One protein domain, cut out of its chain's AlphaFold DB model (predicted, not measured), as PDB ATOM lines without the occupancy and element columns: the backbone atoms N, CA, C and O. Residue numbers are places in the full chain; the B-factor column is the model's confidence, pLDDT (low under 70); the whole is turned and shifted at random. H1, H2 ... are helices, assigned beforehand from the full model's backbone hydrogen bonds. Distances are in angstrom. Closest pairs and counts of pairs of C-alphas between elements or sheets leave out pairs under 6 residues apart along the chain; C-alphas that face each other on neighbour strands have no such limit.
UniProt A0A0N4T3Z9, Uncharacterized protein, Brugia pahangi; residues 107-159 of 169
ATOM      1  N   VAL A 107      73.532  52.155  25.096       89.06
ATOM      2  CA  VAL A 107      74.722  52.036  25.959       89.06
ATOM      3  C   VAL A 107      75.975  52.579  25.265       89.06
ATOM      4  O   VAL A 107      76.635  53.468  25.795       89.06
ATOM      5  N   LYS A 108      76.264  52.143  24.033       89.25
ATOM      6  CA  LYS A 108      77.445  52.608  23.276       89.25
ATOM      7  C   LYS A 108      77.382  54.105  22.980       89.25
ATOM      8  O   LYS A 108      78.399  54.795  22.992       89.25
ATOM      9  N   VAL A 109      76.185  54.615  22.693       87.94
ATOM     10  CA  VAL A 109      75.969  56.049  22.466       87.94
ATOM     11  C   VAL A 109      76.185  56.836  23.762       87.94
ATOM     12  O   VAL A 109      76.824  57.886  23.736       87.94
ATOM     13  N   SER A 110      75.729  56.310  24.901       87.12
ATOM     14  CA  SER A 110      75.937  56.933  26.212       87.12
ATOM     15  C   SER A 110      77.413  56.966  26.637       87.12
ATOM     16  O   SER A 110      77.856  57.964  27.203       87.12
ATOM     17  N   GLU A 111      78.198  55.941  26.296       87.19
ATOM     18  CA  GLU A 111      79.649  55.903  26.529       87.19
ATOM     19  C   GLU A 111      80.374  56.979  25.716       87.19
ATOM     20  O   GLU A 111      81.118  57.780  26.281       87.19
ATOM     21  N   LYS A 112      80.082  57.077  24.412       86.56
ATOM     22  CA  LYS A 112      80.621  58.141  23.544       86.56
ATOM     23  C   LYS A 112      80.254  59.535  24.047       86.56
ATOM     24  O   LYS A 112      81.083  60.445  24.035       86.56
ATOM     25  N   LEU A 113      79.012  59.709  24.503       84.12
ATOM     26  CA  LEU A 113      78.562  60.964  25.097       84.12
ATOM     27  C   LEU A 113      79.349  61.266  26.376       84.12
ATOM     28  O   LEU A 113      79.774  62.399  26.586       84.12
ATOM     29  N   ARG A 114      79.605  60.255  27.208       81.88
ATOM     30  CA  ARG A 114      80.428  60.421  28.401       81.88
ATOM     31  C   ARG A 114      81.862  60.800  28.063       81.88
ATOM     32  O   ARG A 114      82.404  61.664  28.735       81.88
ATOM     33  N   GLU A 115      82.483  60.204  27.054       82.81
ATOM     34  CA  GLU A 115      83.825  60.601  26.607       82.81
ATOM     35  C   GLU A 115      83.850  62.059  26.134       82.81
ATOM     36  O   GLU A 115      84.737  62.824  26.518       82.81
ATOM     37  N   ALA A 116      82.829  62.472  25.377       78.62
ATOM     38  CA  ALA A 116      82.675  63.849  24.918       78.62
ATOM     39  C   ALA A 116      82.508  64.854  26.071       78.62
ATOM     40  O   ALA A 116      82.949  65.997  25.946       78.62
ATOM     41  N   LEU A 117      81.908  64.427  27.188       76.19
ATOM     42  CA  LEU A 117      81.672  65.253  28.374       76.19
ATOM     43  C   LEU A 117      82.809  65.189  29.402       76.19
ATOM     44  O   LEU A 117      83.125  66.199  30.014       76.19
ATOM     45  N   ASN A 118      83.460  64.038  29.580       70.19
ATOM     46  CA  ASN A 118      84.562  63.839  30.528       70.19
ATOM     47  C   ASN A 118      85.836  64.600  30.129       70.19
ATOM     48  O   ASN A 118      86.693  64.817  30.985       70.19
ATOM     49  N   GLY A 119      85.972  65.012  28.861       58.97
ATOM     50  CA  GLY A 119      87.051  65.903  28.415       58.97
ATOM     51  C   GLY A 119      87.029  67.281  29.092       58.97
ATOM     52  O   GLY A 119      88.016  68.010  29.034       58.97
ATOM     53  N   LEU A 120      85.932  67.618  29.776       47.28
ATOM     54  CA  LEU A 120      85.747  68.851  30.518       47.28
ATOM     55  C   LEU A 120      85.260  68.498  31.927       47.28
ATOM     56  O   LEU A 120      84.172  67.958  32.125       47.28
ATOM     57  N   GLY A 121      86.049  68.849  32.944       46.22
ATOM     58  CA  GLY A 121      85.479  69.069  34.269       46.22
ATOM     59  C   GLY A 121      84.267  69.992  34.127       46.22
ATOM     60  O   GLY A 121      84.267  70.901  33.296       46.22
ATOM     61  N   ILE A 122      83.227  69.735  34.915       48.59
ATOM     62  CA  ILE A 122      81.946  70.455  34.952       48.59
ATOM     63  C   ILE A 122      82.155  71.872  35.547       48.59
ATOM     64  O   ILE A 122      81.496  72.274  36.500       48.59
ATOM     65  N   THR A 123      83.150  72.607  35.042       44.97
ATOM     66  CA  THR A 123      83.700  73.832  35.633       44.97
ATOM     67  C   THR A 123      84.333  74.755  34.588       44.97
ATOM     68  O   THR A 123      85.250  75.513  34.893       44.97
ATOM     69  N   SER A 124      83.861  74.749  33.345       41.28
ATOM     70  CA  SER A 124      84.078  75.907  32.478       41.28
ATOM     71  C   SER A 124      82.785  76.246  31.768       41.28
ATOM     72  O   SER A 124      82.416  75.648  30.760       41.28
ATOM     73  N   ILE A 125      82.116  77.260  32.309       49.16
ATOM     74  CA  ILE A 125      81.012  78.022  31.711       49.16
ATOM     75  C   ILE A 125      81.561  78.848  30.521       49.16
ATOM     76  O   ILE A 125      81.275  80.022  30.341       49.16
ATOM     77  N   ALA A 126      82.424  78.249  29.708       44.22
ATOM     78  CA  ALA A 126      83.061  78.873  28.568       44.22
ATOM     79  C   ALA A 126      83.325  77.787  27.528       44.22
ATOM     80  O   ALA A 126      84.271  77.009  27.621       44.22
ATOM     81  N   PHE A 127      82.403  77.739  26.575       52.06
ATOM     82  CA  PHE A 127      82.568  77.287  25.197       52.06
ATOM     83  C   PHE A 127      83.960  77.733  24.686       52.06
ATOM     84  O   PHE A 127      84.175  78.940  24.554       52.06
ATOM     85  N   PRO A 128      84.948  76.829  24.514       48.12
ATOM     86  CA  PRO A 128      85.396  76.613  23.133       48.12
ATOM     87  C   PRO A 128      85.929  75.209  22.783       48.12
ATOM     88  O   PRO A 128      86.295  75.004  21.630       48.12
ATOM     89  N   ASN A 129      85.987  74.232  23.701       49.41
ATOM     90  CA  ASN A 129      86.683  72.956  23.428       49.41
ATOM     91  C   ASN A 129      85.865  71.698  23.770       49.41
ATOM     92  O   ASN A 129      86.426  70.616  23.948       49.41
ATOM     93  N   THR A 130      84.542  71.809  23.879       58.97
ATOM     94  CA  THR A 130      83.684  70.625  23.986       58.97
ATOM     95  C   THR A 130      83.731  69.877  22.655       58.97
ATOM     96  O   THR A 130      83.742  70.511  21.600       58.97
ATOM     97  N   ASN A 131      83.703  68.541  22.668       72.44
ATOM     98  CA  ASN A 131      83.445  67.737  21.468       72.44
ATOM     99  C   ASN A 131      81.979  67.921  21.020       72.44
ATOM    100  O   ASN A 131      81.187  66.983  20.989       72.44
ATOM    101  N   GLU A 132      81.608  69.161  20.702       73.56
ATOM    102  CA  GLU A 132      80.273  69.632  20.345       73.56
ATOM    103  C   GLU A 132      79.697  68.829  19.186       73.56
ATOM    104  O   GLU A 132      78.510  68.528  19.174       73.56
ATOM    105  N   LYS A 133      80.563  68.381  18.271       81.69
ATOM    106  CA  LYS A 133      80.193  67.531  17.144       81.69
ATOM    107  C   LYS A 133      79.514  66.246  17.602       81.69
ATOM    108  O   LYS A 133      78.493  65.891  17.035       81.69
ATOM    109  N   VAL A 134      80.022  65.608  18.659       83.06
ATOM    110  CA  VAL A 134      79.440  64.372  19.204       83.06
ATOM    111  C   VAL A 134      78.093  64.663  19.861       83.06
ATOM    112  O   VAL A 134      77.136  63.922  19.664       83.06
ATOM    113  N   ILE A 135      77.975  65.768  20.601       82.50
ATOM    114  CA  ILE A 135      76.713  66.152  21.251       82.50
ATOM    115  C   ILE A 135      75.643  66.483  20.199       82.50
ATOM    116  O   ILE A 135      74.501  66.038  20.315       82.50
ATOM    117  N   ILE A 136      76.013  67.225  19.153       83.12
ATOM    118  CA  ILE A 136      75.134  67.577  18.033       83.12
ATOM    119  C   ILE A 136      74.729  66.318  17.263       83.12
ATOM    120  O   ILE A 136      73.543  66.127  17.005       83.12
ATOM    121  N   GLU A 137      75.676  65.433  16.946       85.00
ATOM    122  CA  GLU A 137      75.419  64.162  16.260       85.00
ATOM    123  C   GLU A 137      74.445  63.286  17.054       85.00
ATOM    124  O   GLU A 137      73.469  62.785  16.500       85.00
ATOM    125  N   VAL A 138      74.637  63.167  18.370       83.62
ATOM    126  CA  VAL A 138      73.726  62.408  19.234       83.62
ATOM    127  C   VAL A 138      72.350  63.073  19.324       83.62
ATOM    128  O   VAL A 138      71.338  62.376  19.321       83.62
ATOM    129  N   THR A 139      72.272  64.401  19.370       82.50
ATOM    130  CA  THR A 139      70.989  65.103  19.532       82.50
ATOM    131  C   THR A 139      70.158  65.090  18.247       82.50
ATOM    132  O   THR A 139      68.966  64.782  18.282       82.50
ATOM    133  N   VAL A 140      70.785  65.412  17.114       83.88
ATOM    134  CA  VAL A 140      70.130  65.528  15.801       83.88
ATOM    135  C   VAL A 140      69.944  64.158  15.147       83.88
ATOM    136  O   VAL A 140      68.955  63.939  14.453       83.88
ATOM    137  N   GLY A 141      70.871  63.228  15.387       81.25
ATOM    138  CA  GLY A 141      70.881  61.900  14.778       81.25
ATOM    139  C   GLY A 141      69.919  60.894  15.403       81.25
ATOM    140  O   GLY A 141      69.809  59.794  14.881       81.25
ATOM    141  N   HIS A 142      69.213  61.233  16.485       84.69
ATOM    142  CA  HIS A 142      68.278  60.332  17.167       84.69
ATOM    143  C   HIS A 142      66.898  60.979  17.313       84.69
ATOM    144  O   HIS A 142      66.787  62.198  17.438       84.69
ATOM    145  N   ASN A 143      65.825  60.180  17.323       85.81
ATOM    146  CA  ASN A 143      64.496  60.686  17.691       85.81
ATOM    147  C   ASN A 143      64.378  60.915  19.209       85.81
ATOM    148  O   ASN A 143      65.218  60.468  19.987       85.81
ATOM    149  N   ASN A 144      63.303  61.586  19.638       83.12
ATOM    150  CA  ASN A 144      63.069  61.874  21.056       83.12
ATOM    151  C   ASN A 144      63.052  60.587  21.906       83.12
ATOM    152  O   ASN A 144      63.736  60.520  22.921       83.12
ATOM    153  N   PHE A 145      62.392  59.522  21.440       84.38
ATOM    154  CA  PHE A 145      62.348  58.238  22.148       84.38
ATOM    155  C   PHE A 145      63.742  57.621  22.370       84.38
ATOM    156  O   PHE A 145      64.081  57.213  23.476       84.38
ATOM    157  N   GLN A 146      64.587  57.610  21.341       86.88
ATOM    158  CA  GLN A 146      65.973  57.149  21.397       86.88
ATOM    159  C   GLN A 146      66.814  58.036  22.320       86.88
ATOM    160  O   GLN A 146      67.603  57.508  23.100       86.88
ATOM    161  N   ARG A 147      66.622  59.364  22.302       88.06
ATOM    162  CA  ARG A 147      67.290  60.281  23.241       88.06
ATOM    163  C   ARG A 147      66.936  59.968  24.694       88.06
ATOM    164  O   ARG A 147      67.842  59.903  25.520       88.06
ATOM    165  N   GLN A 148      65.667  59.681  24.990       86.19
ATOM    166  CA  GLN A 148      65.249  59.245  26.328       86.19
ATOM    167  C   GLN A 148      65.897  57.909  26.720       86.19
ATOM    168  O   GLN A 148      66.358  57.752  27.849       86.19
ATOM    169  N   GLN A 149      66.011  56.956  25.787       88.56
ATOM    170  CA  GLN A 149      66.720  55.697  26.046       88.56
ATOM    171  C   GLN A 149      68.219  55.901  26.307       88.56
ATOM    172  O   GLN A 149      68.773  55.254  27.194       88.56
ATOM    173  N   ILE A 150      68.875  56.804  25.570       88.25
ATOM    174  CA  ILE A 150      70.281  57.174  25.796       88.25
ATOM    175  C   ILE A 150      70.443  57.810  27.174       88.25
ATOM    176  O   ILE A 150      71.371  57.447  27.893       88.25
ATOM    177  N   MET A 151      69.548  58.727  27.554       86.44
ATOM    178  CA  MET A 151      69.564  59.354  28.877       86.44
ATOM    179  C   MET A 151      69.423  58.319  29.989       86.44
ATOM    180  O   MET A 151      70.258  58.282  30.887       86.44
ATOM    181  N   ASN A 152      68.433  57.430  29.891       86.75
ATOM    182  CA  ASN A 152      68.229  56.377  30.880       86.75
ATOM    183  C   ASN A 152      69.462  55.461  30.990       86.75
ATOM    184  O   ASN A 152      69.961  55.210  32.083       86.75
ATOM    185  N   ALA A 153      70.026  55.024  29.856       88.50
ATOM    186  CA  ALA A 153      71.244  54.214  29.847       88.50
ATOM    187  C   ALA A 153      72.437  54.942  30.493       88.50
ATOM    188  O   ALA A 153      73.176  54.345  31.276       88.50
ATOM    189  N   TYR A 154      72.603  56.237  30.213       86.06
ATOM    190  CA  TYR A 154      73.652  57.064  30.806       86.06
ATOM    191  C   TYR A 154      73.500  57.177  32.330       86.06
ATOM    192  O   TYR A 154      74.476  57.022  33.069       86.06
ATOM    193  N   GLU A 155      72.282  57.430  32.810       85.31
ATOM    194  CA  GLU A 155      71.980  57.523  34.240       85.31
ATOM    195  C   GLU A 155      72.226  56.192  34.955       85.31
ATOM    196  O   GLU A 155      72.859  56.180  36.014       85.31
ATOM    197  N   CYS A 156      71.827  55.068  34.349       84.69
ATOM    198  CA  CYS A 156      72.117  53.735  34.874       84.69
ATOM    199  C   CYS A 156      73.624  53.457  34.984       84.69
ATOM    200  O   CYS A 156      74.069  52.893  35.981       84.69
ATOM    201  N   LEU A 157      74.417  53.844  33.980       83.94
ATOM    202  CA  LEU A 157      75.852  53.541  33.937       83.94
ATOM    203  C   LEU A 157      76.684  54.429  34.862       83.94
ATOM    204  O   LEU A 157      77.723  53.996  35.363       83.94
ATOM    205  N   TYR A 158      76.273  55.684  35.054       81.06
ATOM    206  CA  TYR A 158      77.132  56.698  35.665       81.06
ATOM    207  C   TYR A 158      76.538  57.372  36.898       81.06
ATOM    208  O   TYR A 158      77.216  58.217  37.487       81.06
ATOM    209  N   SER A 159      75.308  57.010  37.289       72.06
ATOM    210  CA  SER A 159      74.575  57.538  38.455       72.06
ATOM    211  C   SER A 159      74.594  59.067  38.544       72.06
ATOM    212  O   SER A 159      74.547  59.657  39.623       72.06
TER     213      SER A 159
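Overview. This is residues 107 to 159 of the 169 residues of an uncharacterized protein of Brugia pahangi (UniProt A0A0N4T3Z9). The longest helix, H3, stands steeply across the open end of a splayed hairpin of two shorter helices, H1 and H2, which run side by side in opposite ways. At the other end of the hairpin the long loop between H1 and H2 sticks out with residues 121 to 128. The printed part has 53 residues with three named helices, in the order H1, H2, H3, and no named strand; its class is all helix. It is compact, with a radius of gyration of the C-alphas of 11.4 A, and spans 30 by 24 by 16 A.

Along the chain. H3 is residues 144 to 158, 20.9 A from first to last C-alpha, and ends with C-alpha 158 at (77.132, 56.698, 35.665). H1 is residues 107 to 118, 16.0 A long, and begins with C-alpha 107 at (74.722, 52.036, 25.959). H2 is residues 132 to 140, with C-alpha 132 at (80.273, 69.632, 20.345).

Arrangement. H3 touches H1 with residues 150 to 154 alone; the closest C-alphas, of Ser 110 and Tyr 154, are 5.1 A apart. These two run the same way at a steep tilt of 69 degrees, only just short of about perpendicular. H1 and H2 form a helical hairpin and touch, the closest C-alphas being those of Ala 116 and Val 134 at 6.6 A. They run opposite ways at a tilt of 35.2 degrees, only just steep. H2 and H3 are close but not clearly touching, with the closest C-alphas, of Thr 139 and Arg 147, 7.1 A apart. In H1, H2 and H3 every O i to N i+4 pair is within hydrogen-bond range.

Size, cuts and confidence. The C-alphas of Ala 126 and Phe 145 are the two farthest apart, at 29.9 A. The printed part has no cut. The link from H1 to H2 is long, with 13 residues, and that from H2 to H3 is tight, with 3. Mean pLDDT of the printed part is 75.7; residues 119 to 130 are under 70.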